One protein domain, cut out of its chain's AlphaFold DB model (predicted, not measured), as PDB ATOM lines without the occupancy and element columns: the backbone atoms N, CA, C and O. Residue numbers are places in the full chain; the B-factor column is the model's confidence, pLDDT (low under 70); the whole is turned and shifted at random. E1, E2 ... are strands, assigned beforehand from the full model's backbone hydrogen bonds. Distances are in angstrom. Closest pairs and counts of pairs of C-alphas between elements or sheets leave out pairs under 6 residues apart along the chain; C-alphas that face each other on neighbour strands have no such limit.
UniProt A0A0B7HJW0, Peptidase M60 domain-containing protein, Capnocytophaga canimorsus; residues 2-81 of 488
ATOM      1  N   GLN A   2     155.418 185.599  91.499       90.75
ATOM      2  CA  GLN A   2     154.238 184.746  91.357       90.75
ATOM      3  C   GLN A   2     153.782 184.231  92.731       90.75
ATOM      4  O   GLN A   2     154.522 184.339  93.709       90.75
ATOM      5  N   GLU A   3     152.544 183.744  92.827       92.06
ATOM      6  CA  GLU A   3     152.014 183.107  94.044       92.06
ATOM      7  C   GLU A   3     152.696 181.749  94.263       92.06
ATOM      8  O   GLU A   3     152.877 180.985  93.315       92.06
ATOM      9  N   GLY A   4     153.125 181.469  95.498       92.88
ATOM     10  CA  GLY A   4     153.837 180.240  95.866       92.88
ATOM     11  C   GLY A   4     155.318 180.171  95.464       92.88
ATOM     12  O   GLY A   4     155.976 179.175  95.774       92.88
ATOM     13  N   GLU A   5     155.853 181.204  94.806       94.06
ATOM     14  CA  GLU A   5     157.264 181.301  94.413       94.06
ATOM     15  C   GLU A   5     158.166 181.459  95.651       94.06
ATOM     16  O   GLU A   5     157.804 182.105  96.635       94.06
ATOM     17  N   GLU A   6     159.358 180.861  95.630       96.06
ATOM     18  CA  GLU A   6     160.319 180.993  96.726       96.06
ATOM     19  C   GLU A   6     161.043 182.348  96.661       96.06
ATOM     20  O   GLU A   6     161.735 182.661  95.687       96.06
ATOM     21  N   LEU A   7     160.908 183.148  97.721       96.44
ATOM     22  CA  LEU A   7     161.592 184.425  97.875       96.44
ATOM     23  C   LEU A   7     162.745 184.305  98.878       96.44
ATOM     24  O   LEU A   7     162.538 183.910 100.028       96.44
ATOM     25  N   VAL A   8     163.946 184.685  98.441       97.94
ATOM     26  CA  VAL A   8     165.140 184.802  99.286       97.94
ATOM     27  C   VAL A   8     165.537 186.270  99.392       97.94
ATOM     28  O   VAL A   8     165.800 186.931  98.383       97.94
ATOM     29  N   VAL A   9     165.592 186.778 100.625       98.19
ATOM     30  CA  VAL A   9     165.934 188.170 100.934       98.19
ATOM     31  C   VAL A   9     167.023 188.216 101.998       98.19
ATOM     32  O   VAL A   9     166.867 187.666 103.086       98.19
ATOM     33  N   PHE A  10     168.114 188.910 101.697       98.44
ATOM     34  CA  PHE A  10     169.174 189.208 102.650       98.44
ATOM     35  C   PHE A  10     168.958 190.601 103.237       98.44
ATOM     36  O   PHE A  10     168.822 191.572 102.490       98.44
ATOM     37  N   VAL A  11     168.953 190.706 104.560       98.50
ATOM     38  CA  VAL A  11     168.757 191.961 105.291       98.50
ATOM     39  C   VAL A  11     169.998 192.238 106.131       98.50
ATOM     40  O   VAL A  11     170.457 191.375 106.876       98.50
ATOM     41  N   GLY A  12     170.575 193.429 105.975       98.25
ATOM     42  CA  GLY A  12     171.675 193.903 106.817       98.25
ATOM     43  C   GLY A  12     171.215 194.254 108.238       98.25
ATOM     44  O   GLY A  12     170.059 194.019 108.575       98.25
ATOM     45  N   PRO A  13     172.085 194.851 109.067       97.62
ATOM     46  CA  PRO A  13     171.708 195.277 110.413       97.62
ATOM     47  C   PRO A  13     170.477 196.197 110.393       97.62
ATOM     48  O   PRO A  13     170.485 197.242 109.737       97.62
ATOM     49  N   THR A  14     169.417 195.810 111.098       95.38
ATOM     50  CA  THR A  14     168.205 196.604 111.304       95.38
ATOM     51  C   THR A  14     168.315 197.486 112.539       95.38
ATOM     52  O   THR A  14     167.550 198.438 112.654       95.38
ATOM     53  N   ASN A  15     169.263 197.221 113.448       93.19
ATOM     54  CA  ASN A  15     169.417 197.947 114.718       93.19
ATOM     55  C   ASN A  15     168.125 197.913 115.556       93.19
ATOM     56  O   ASN A  15     167.662 198.936 116.063       93.19
ATOM     57  N   GLY A  16     167.496 196.738 115.632       91.62
ATOM     58  CA  GLY A  16     166.243 196.534 116.365       91.62
ATOM     59  C   GLY A  16     164.995 197.080 115.663       91.62
ATOM     60  O   GLY A  16     163.898 196.974 116.209       91.62
ATOM     61  N   ARG A  17     165.121 197.642 114.453       94.12
ATOM     62  CA  ARG A  17     163.975 198.126 113.674       94.12
ATOM     63  C   ARG A  17     163.201 196.968 113.061       94.12
ATOM     64  O   ARG A  17     163.782 196.039 112.500       94.12
ATOM     65  N   GLN A  18     161.878 197.067 113.128       94.25
ATOM     66  CA  GLN A  18     160.974 196.147 112.453       94.25
ATOM     67  C   GLN A  18     160.763 196.600 111.011       94.25
ATOM     68  O   GLN A  18     160.429 197.755 110.746       94.25
ATOM     69  N   ILE A  19     160.951 195.670 110.083       96.94
ATOM     70  CA  ILE A  19     160.666 195.869 108.669       96.94
ATOM     71  C   ILE A  19     159.884 194.672 108.144       96.94
ATOM     72  O   ILE A  19     160.029 193.543 108.616       96.94
ATOM     73  N   GLN A  20     159.058 194.911 107.138       97.06
ATOM     74  CA  GLN A  20     158.340 193.847 106.452       97.06
ATOM     75  C   GLN A  20     158.257 194.141 104.965       97.06
ATOM     76  O   GLN A  20     158.497 195.265 104.522       97.06
ATOM     77  N   ILE A  21     157.874 193.140 104.186       96.69
ATOM     78  CA  ILE A  21     157.453 193.352 102.807       96.69
ATOM     79  C   ILE A  21     155.945 193.189 102.674       96.69
ATOM     80  O   ILE A  21     155.340 192.330 103.315       96.69
ATOM     81  N   LYS A  22     155.364 193.992 101.787       96.56
ATOM     82  CA  LYS A  22     154.035 193.797 101.213       96.56
ATOM     83  C   LYS A  22     154.209 193.343  99.771       96.56
ATOM     84  O   LYS A  22     154.830 194.053  98.985       96.56
ATOM     85  N   ILE A  23     153.639 192.204  99.403       96.81
ATOM     86  CA  ILE A  23     153.534 191.770  98.006       96.81
ATOM     87  C   ILE A  23     152.101 192.028  97.561       96.81
ATOM     88  O   ILE A  23     151.186 191.438  98.126       96.81
ATOM     89  N   GLN A  24     151.894 192.936  96.609       96.50
ATOM     90  CA  GLN A  24     150.572 193.420  96.208       96.50
ATOM     91  C   GLN A  24     150.261 193.082  94.753       96.50
ATOM     92  O   GLN A  24     151.036 193.408  93.850       96.50
ATOM     93  N   ASN A  25     149.076 192.513  94.525       95.69
ATOM     94  CA  ASN A  25     148.539 192.257  93.198       95.69
ATOM     95  C   ASN A  25     147.320 193.141  92.901       95.69
ATOM     96  O   ASN A  25     146.204 192.852  93.337       95.69
ATOM     97  N   LEU A  26     147.530 194.178  92.088       96.50
ATOM     98  CA  LEU A  26     146.448 195.039  91.608       96.50
ATOM     99  C   LEU A  26     145.586 194.383  90.511       96.50
ATOM    100  O   LEU A  26     144.527 194.911  90.188       96.50
ATOM    101  N   ASP A  27     145.982 193.227  89.956       95.00
ATOM    102  CA  ASP A  27     145.197 192.489  88.958       95.00
ATOM    103  C   ASP A  27     144.040 191.740  89.605       95.00
ATOM    104  O   ASP A  27     144.109 190.547  89.901       95.00
ATOM    105  N   LEU A  28     142.975 192.491  89.859       95.19
ATOM    106  CA  LEU A  28     141.738 191.989  90.425       95.19
ATOM    107  C   LEU A  28     140.548 192.558  89.638       95.19
ATOM    108  O   LEU A  28     139.969 193.557  90.066       95.19
ATOM    109  N   PRO A  29     140.177 191.956  88.490       94.56
ATOM    110  CA  PRO A  29     138.972 192.333  87.754       94.56
ATOM    111  C   PRO A  29     137.740 192.370  88.669       94.56
ATOM    112  O   PRO A  29     137.537 191.467  89.478       94.56
ATOM    113  N   GLY A  30     136.933 193.430  88.579       95.69
ATOM    114  CA  GLY A  30     135.790 193.645  89.477       95.69
ATOM    115  C   GLY A  30     136.156 194.081  90.905       95.69
ATOM    116  O   GLY A  30     135.265 194.213  91.745       95.69
ATOM    117  N   GLY A  31     137.439 194.319  91.210       96.19
ATOM    118  CA  GLY A  31     137.932 194.655  92.547       96.19
ATOM    119  C   GLY A  31     138.972 195.783  92.583       96.19
ATOM    120  O   GLY A  31     139.279 196.405  91.573       96.19
ATOM    121  N   ASP A  32     139.490 196.077  93.781       93.69
ATOM    122  CA  ASP A  32     140.484 197.146  94.025       93.69
ATOM    123  C   ASP A  32     141.936 196.651  93.978       93.69
ATOM    124  O   ASP A  32     142.863 197.381  93.658       93.69
ATOM    125  N   GLY A  33     142.171 195.396  94.359       94.69
ATOM    126  CA  GLY A  33     143.514 194.816  94.388       94.69
ATOM    127  C   GLY A  33     144.427 195.333  95.513       94.69
ATOM    128  O   GLY A  33     145.390 194.654  95.850       94.69
ATOM    129  N   PHE A  34     144.123 196.452  96.194       94.88
ATOM    130  CA  PHE A  34     145.011 196.962  97.257       94.88
ATOM    131  C   PHE A  34     145.247 195.963  98.396       94.88
ATOM    132  O   PHE A  34     146.380 195.820  98.869       94.88
ATOM    133  N   GLY A  35     144.161 195.321  98.841       94.12
ATOM    134  CA  GLY A  35     144.155 194.287  99.879       94.12
ATOM    135  C   GLY A  35     144.419 192.878  99.347       94.12
ATOM    136  O   GLY A  35     144.553 191.954 100.142       94.12
ATOM    137  N   ASN A  36     144.529 192.704  98.025       94.81
ATOM    138  CA  ASN A  36     144.963 191.450  97.412       94.81
ATOM    139  C   ASN A  36     146.488 191.342  97.540       94.81
ATOM    140  O   ASN A  36     147.239 191.553  96.587       94.81
ATOM    141  N   ALA A  37     146.938 191.122  98.772       95.81
ATOM    142  CA  ALA A  37     148.331 191.215  99.151       95.81
ATOM    143  C   ALA A  37     148.718 190.148 100.181       95.81
ATOM    144  O   ALA A  37     147.870 189.603 100.885       95.81
ATOM    145  N   SER A  38     150.017 189.877 100.277       95.69
ATOM    146  CA  SER A  38     150.622 189.115 101.370       95.69
ATOM    147  C   SER A  38     151.673 189.957 102.089       95.69
ATOM    148  O   SER A  38     152.269 190.857 101.495       95.69
ATOM    149  N   TYR A  39     151.864 189.684 103.378       95.94
ATOM    150  CA  TYR A  39     152.781 190.416 104.245       95.94
ATOM    151  C   TYR A  39     153.752 189.440 104.891       95.94
ATOM    152  O   TYR A  39     153.334 188.393 105.385       95.94
ATOM    153  N   HIS A  40     155.034 189.787 104.883       96.12
ATOM    154  CA  HIS A  40     156.078 188.944 105.452       96.12
ATOM    155  C   HIS A  40     157.052 189.810 106.259       96.12
ATOM    156  O   HIS A  40     157.685 190.691 105.664       96.12
ATOM    157  N   PRO A  41     157.179 189.600 107.585       96.81
ATOM    158  CA  PRO A  41     158.222 190.260 108.361       96.81
ATOM    159  C   PRO A  41     159.591 189.827 107.838       96.81
ATOM    160  O   PRO A  41     159.762 188.679 107.418       96.81
ATOM    161  N   LEU A  42     160.555 190.743 107.861       97.81
ATOM    162  CA  LEU A  42     161.943 190.419 107.567       97.81
ATOM    163  C   LEU A  42     162.808 190.614 108.812       97.81
ATOM    164  O   LEU A  42     162.614 191.553 109.582       97.81
ATOM    165  N   TYR A  43     163.795 189.740 108.957       97.12
ATOM    166  CA  TYR A  43     164.760 189.725 110.052       97.12
ATOM    167  C   TYR A  43     166.174 189.921 109.508       97.12
ATOM    168  O   TYR A  43     166.428 189.617 108.342       97.12
ATOM    169  N   GLU A  44     167.098 190.413 110.337       97.81
ATOM    170  CA  GLU A  44     168.524 190.471 109.990       97.81
ATOM    171  C   GLU A  44     169.027 189.102 109.492       97.81
ATOM    172  O   GLU A  44     168.675 188.054 110.035       97.81
ATOM    173  N   GLY A  45     169.860 189.102 108.450       98.00
ATOM    174  CA  GLY A  45     170.377 187.885 107.829       98.00
ATOM    175  C   GLY A  45     169.500 187.357 106.690       98.00
ATOM    176  O   GLY A  45     169.021 188.119 105.848       98.00
ATOM    177  N   VAL A  46     169.373 186.029 106.598       98.19
ATOM    178  CA  VAL A  46     168.720 185.342 105.471       98.19
ATOM    179  C   VAL A  46     167.251 185.084 105.781       98.19
ATOM    180  O   VAL A  46     166.921 184.361 106.716       98.19
ATOM    181  N   ASN A  47     166.371 185.604 104.933       98.38
ATOM    182  CA  ASN A  47     164.941 185.337 104.969       98.38
ATOM    183  C   ASN A  47     164.587 184.471 103.765       98.38
ATOM    184  O   ASN A  47     164.885 184.840 102.629       98.38
ATOM    185  N   LYS A  48     163.951 183.327 104.014       97.44
ATOM    186  CA  LYS A  48     163.527 182.386 102.980       97.44
ATOM    187  C   LYS A  48     162.097 181.943 103.254       97.44
ATOM    188  O   LYS A  48     161.828 181.334 104.285       97.44
ATOM    189  N   PHE A  49     161.186 182.235 102.334       95.19
ATOM    190  CA  PHE A  49     159.779 181.857 102.457       95.19
ATOM    191  C   PHE A  49     159.123 181.730 101.084       95.19
ATOM    192  O   PHE A  49     159.613 182.264 100.091       95.19
ATOM    193  N   LYS A  50     157.992 181.025 101.027       94.62
ATOM    194  CA  LYS A  50     157.127 181.033  99.844       94.62
ATOM    195  C   LYS A  50     156.220 182.253  99.890       94.62
ATOM    196  O   LYS A  50     155.654 182.562 100.941       94.62
ATOM    197  N   THR A  51     156.084 182.938  98.763       91.44
ATOM    198  CA  THR A  51     155.161 184.063  98.632       91.44
ATOM    199  C   THR A  51     153.722 183.579  98.784       91.44
ATOM    200  O   THR A  51     153.354 182.506  98.299       91.44
ATOM    201  N   GLY A  52     152.897 184.378  99.461       90.62
ATOM    202  CA  GLY A  52     151.449 184.212  99.409       90.62
ATOM    203  C   GLY A  52     150.933 184.724  98.068       90.62
ATOM    204  O   GLY A  52     151.240 184.180  97.012       90.62
ATOM    205  N   LYS A  53     150.197 185.836  98.088       90.75
ATOM    206  CA  LYS A  53     149.795 186.524  96.856       90.75
ATOM    207  C   LYS A  53     151.009 187.026  96.079       90.75
ATOM    208  O   LYS A  53     151.921 187.610  96.661       90.75
ATOM    209  N   GLY A  54     150.995 186.793  94.764       90.06
ATOM    210  CA  GLY A  54     151.975 187.346  93.831       90.06
ATOM    211  C   GLY A  54     151.837 188.864  93.674       90.06
ATOM    212  O   GLY A  54     151.021 189.497  94.336       90.06
ATOM    213  N   GLY A  55     152.629 189.453  92.778       95.31
ATOM    214  CA  GLY A  55     152.579 190.882  92.454       95.31
ATOM    215  C   GLY A  55     153.891 191.636  92.683       95.31
ATOM    216  O   GLY A  55     154.979 191.045  92.613       95.31
ATOM    217  N   LEU A  56     153.771 192.951  92.884       97.50
ATOM    218  CA  LEU A  56     154.878 193.880  93.137       97.50
ATOM    219  C   LEU A  56     155.260 193.851  94.621       97.50
ATOM    220  O   LEU A  56     154.387 193.739  95.480       97.50
ATOM    221  N   ILE A  57     156.561 193.916  94.921       97.12
ATOM    222  CA  ILE A  57     157.079 193.898  96.296       97.12
ATOM    223  C   ILE A  57     157.349 195.332  96.751       97.12
ATOM    224  O   ILE A  57     158.094 196.058  96.099       97.12
ATOM    225  N   TYR A  58     156.829 195.690  97.921       97.06
ATOM    226  CA  TYR A  58     157.095 196.948  98.607       97.06
ATOM    227  C   TYR A  58     157.731 196.670  99.964       97.06
ATOM    228  O   TYR A  58     157.188 195.903 100.759       97.06
ATOM    229  N   LEU A  59     158.862 197.314 100.247       96.75
ATOM    230  CA  LEU A  59     159.448 197.312 101.583       96.75
ATOM    231  C   LEU A  59     158.698 198.325 102.456       96.75
ATOM    232  O   LEU A  59     158.615 199.505 102.119       96.75
ATOM    233  N   GLN A  60     158.158 197.865 103.577       95.75
ATOM    234  CA  GLN A  60     157.506 198.702 104.573       95.75
ATOM    235  C   GLN A  60     158.453 198.881 105.757       95.75
ATOM    236  O   GLN A  60     158.649 197.974 106.565       95.75
ATOM    237  N   TYR A  61     159.044 200.071 105.819       95.62
ATOM    238  CA  TYR A  61     159.891 200.532 106.909       95.62
ATOM    239  C   TYR A  61     159.361 201.891 107.366       95.62
ATOM    240  O   TYR A  61     159.610 202.915 106.734       95.62
ATOM    241  N   GLN A  62     158.531 201.867 108.405       92.50
ATOM    242  CA  GLN A  62     157.844 203.037 108.946       92.50
ATOM    243  C   GLN A  62     158.138 203.097 110.443       92.50
ATOM    244  O   GLN A  62     157.972 202.103 111.143       92.50
ATOM    245  N   THR A  63     158.610 204.245 110.918       91.56
ATOM    246  CA  THR A  63     158.956 204.487 112.322       91.56
ATOM    247  C   THR A  63     158.710 205.956 112.641       91.56
ATOM    248  O   THR A  63     158.811 206.798 111.748       91.56
ATOM    249  N   GLU A  64     158.361 206.273 113.887       90.62
ATOM    250  CA  GLU A  64     158.035 207.649 114.297       90.62
ATOM    251  C   GLU A  64     159.241 208.590 114.151       90.62
ATOM    252  O   GLU A  64     159.115 209.720 113.689       90.62
ATOM    253  N   ASP A  65     160.439 208.090 114.440       93.12
ATOM    254  CA  ASP A  65     161.720 208.790 114.336       93.12
ATOM    255  C   ASP A  65     162.383 208.635 112.952       93.12
ATOM    256  O   ASP A  65     163.608 208.572 112.832       93.12
ATOM    257  N   TYR A  66     161.577 208.584 111.883       92.06
ATOM    258  CA  TYR A  66     162.024 208.334 110.502       92.06
ATOM    259  C   TYR A  66     163.178 209.238 110.032       92.06
ATOM    260  O   TYR A  66     163.941 208.848 109.152       92.06
ATOM    261  N   GLN A  67     163.313 210.434 110.609       91.62
ATOM    262  CA  GLN A  67     164.360 211.404 110.280       91.62
ATOM    263  C   GLN A  67     165.765 210.947 110.699       91.62
ATOM    264  O   GLN A  67     166.744 211.341 110.071       91.62
ATOM    265  N   VAL A  68     165.864 210.124 111.747       94.12
ATOM    266  CA  VAL A  68     167.130 209.599 112.292       94.12
ATOM    267  C   VAL A  68     167.231 208.077 112.174       94.12
ATOM    268  O   VAL A  68     168.207 207.474 112.622       94.12
ATOM    269  N   ALA A  69     166.226 207.441 111.572       94.19
ATOM    270  CA  ALA A  69     166.182 206.003 111.387       94.19
ATOM    271  C   ALA A  69     167.349 205.525 110.493       94.19
ATOM    272  O   ALA A  69     167.614 206.124 109.445       94.19
ATOM    273  N   PRO A  70     168.059 204.442 110.865       94.25
ATOM    274  CA  PRO A  70     169.204 203.966 110.098       94.25
ATOM    275  C   PRO A  70     168.770 203.434 108.732       94.25
ATOM    276  O   PRO A  70     167.696 202.841 108.590       94.25
ATOM    277  N   GLN A  71     169.635 203.590 107.728       95.56
ATOM    278  CA  GLN A  71     169.452 202.933 106.436       95.56
ATOM    279  C   GLN A  71     169.679 201.426 106.579       95.56
ATOM    280  O   GLN A  71     170.715 200.993 107.081       95.56
ATOM    281  N   ILE A  72     168.730 200.625 106.091       97.06
ATOM    282  CA  ILE A  72     168.810 199.162 106.122       97.06
ATOM    283  C   ILE A  72     169.040 198.661 104.700       97.06
ATOM    284  O   ILE A  72     168.227 198.890 103.802       97.06
ATOM    285  N   LYS A  73     170.158 197.966 104.483       97.88
ATOM    286  CA  LYS A  73     170.457 197.342 103.191       97.88
ATOM    287  C   LYS A  73     169.644 196.058 103.043       97.88
ATOM    288  O   LYS A  73     169.751 195.165 103.877       97.88
ATOM    289  N   VAL A  74     168.885 195.952 101.956       98.19
ATOM    290  CA  VAL A  74     168.077 194.771 101.622       98.19
ATOM    291  C   VAL A  74     168.442 194.298 100.217       98.19
ATOM    292  O   VAL A  74     168.521 195.105  99.293       98.19
ATOM    293  N   HIS A  75     168.676 192.998 100.049       98.12
ATOM    294  CA  HIS A  75     169.003 192.373  98.770       98.12
ATOM    295  C   HIS A  75     168.045 191.212  98.487       98.12
ATOM    296  O   HIS A  75     168.060 190.198  99.179       98.12
ATOM    297  N   PHE A  76     167.223 191.368  97.452       97.12
ATOM    298  CA  PHE A  76     166.346 190.319  96.931       97.12
ATOM    299  C   PHE A  76     167.134 189.458  95.941       97.12
ATOM    300  O   PHE A  76     167.527 189.950  94.887       97.12
ATOM    301  N   ALA A  77     167.385 188.197  96.291       96.94
ATOM    302  CA  ALA A  77     168.209 187.293  95.487       96.94
ATOM    303  C   ALA A  77     167.402 186.430  94.506       96.94
ATOM    304  O   ALA A  77     167.972 185.852  93.583       96.94
ATOM    305  N   THR A  78     166.086 186.341  94.696       95.62
ATOM    306  CA  THR A  78     165.166 185.635  93.797       95.62
ATOM    307  C   THR A  78     163.985 186.525  93.410       95.62
ATOM    308  O   THR A  78     163.784 187.607  93.968       95.62
ATOM    309  N   GLY A  79     163.206 186.072  92.426       91.75
ATOM    310  CA  GLY A  79     162.116 186.828  91.821       91.75
ATOM    311  C   GLY A  79     162.495 187.480  90.493       91.75
ATOM    312  O   GLY A  79     163.597 187.315  89.972       91.75
ATOM    313  N   LYS A  80     161.549 188.233  89.923       94.44
ATOM    314  CA  LYS A  80     161.732 188.963  88.659       94.44
ATOM    315  C   LYS A  80     161.863 190.456  88.913       94.44
ATOM    316  O   LYS A  80     161.034 191.044  89.608       94.44
ATOM    317  N   VAL A  81     162.865 191.072  88.294       96.81
ATOM    318  CA  VAL A  81     163.033 192.527  88.304       96.81
ATOM    319  C   VAL A  81     161.986 193.143  87.374       96.81
ATOM    320  O   VAL A  81     162.018 192.928  86.166       96.81
TER     321      VAL A  81
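What this domain is: This is residues 2 to 81 of the 488 residues of the protein "Peptidase M60 domain-containing protein" of Capnocytophaga canimorsus (UniProt A0A0B7HJW0). Two small three-stranded sheets stand face to face as a small sandwich, E4-E1-E6 over E3-E2-E5, both antiparallel, with long loops at the two ends of the long axis. The printed part has 80 residues with no named helix and six strands, E1 to E6 in chain order, all strand, though only 32 residues are in named elements. It is only just compact, close to loose, with a radius of gyration of the C-alphas of 13.6 A, spanning 42 by 26 by 18 A.

How they stand to each other: E1, residues 6 to 11, is the inner strand between E4, residues 45 to 50 (N 9 to O 47, 2.9 A), and E6, residues 74 to 76 (N 10 to O 75, 2.8 A). E2, residues 19 to 24, forms a hairpin with E3, residues 37 to 42 (N 23 to O 38, 2.8 A), and neighbours E5, residues 56 to 60 (N 22 to O 58, 2.8 A). E3 and E4 meet only through their link; E1 and E5 are apart.

Where its parts are: E1 begins at C-alpha 6 (160.319, 180.993, 96.726) and is 16.3 A long; E2 is 16.2 A, E3 16.0 A, E4 16.9 A, E5 12.7 A. E6, 6.7 A, ends at C-alpha 76 (166.346, 190.319, 96.931).

The domain as a whole: The C-alphas of Asn 15 and Gly 30, 42.3 A, are farthest apart. The links E2 to E3 and E5 to E6 are long. The printed part has no cut, and no printed residue is under 70 in pLDDT.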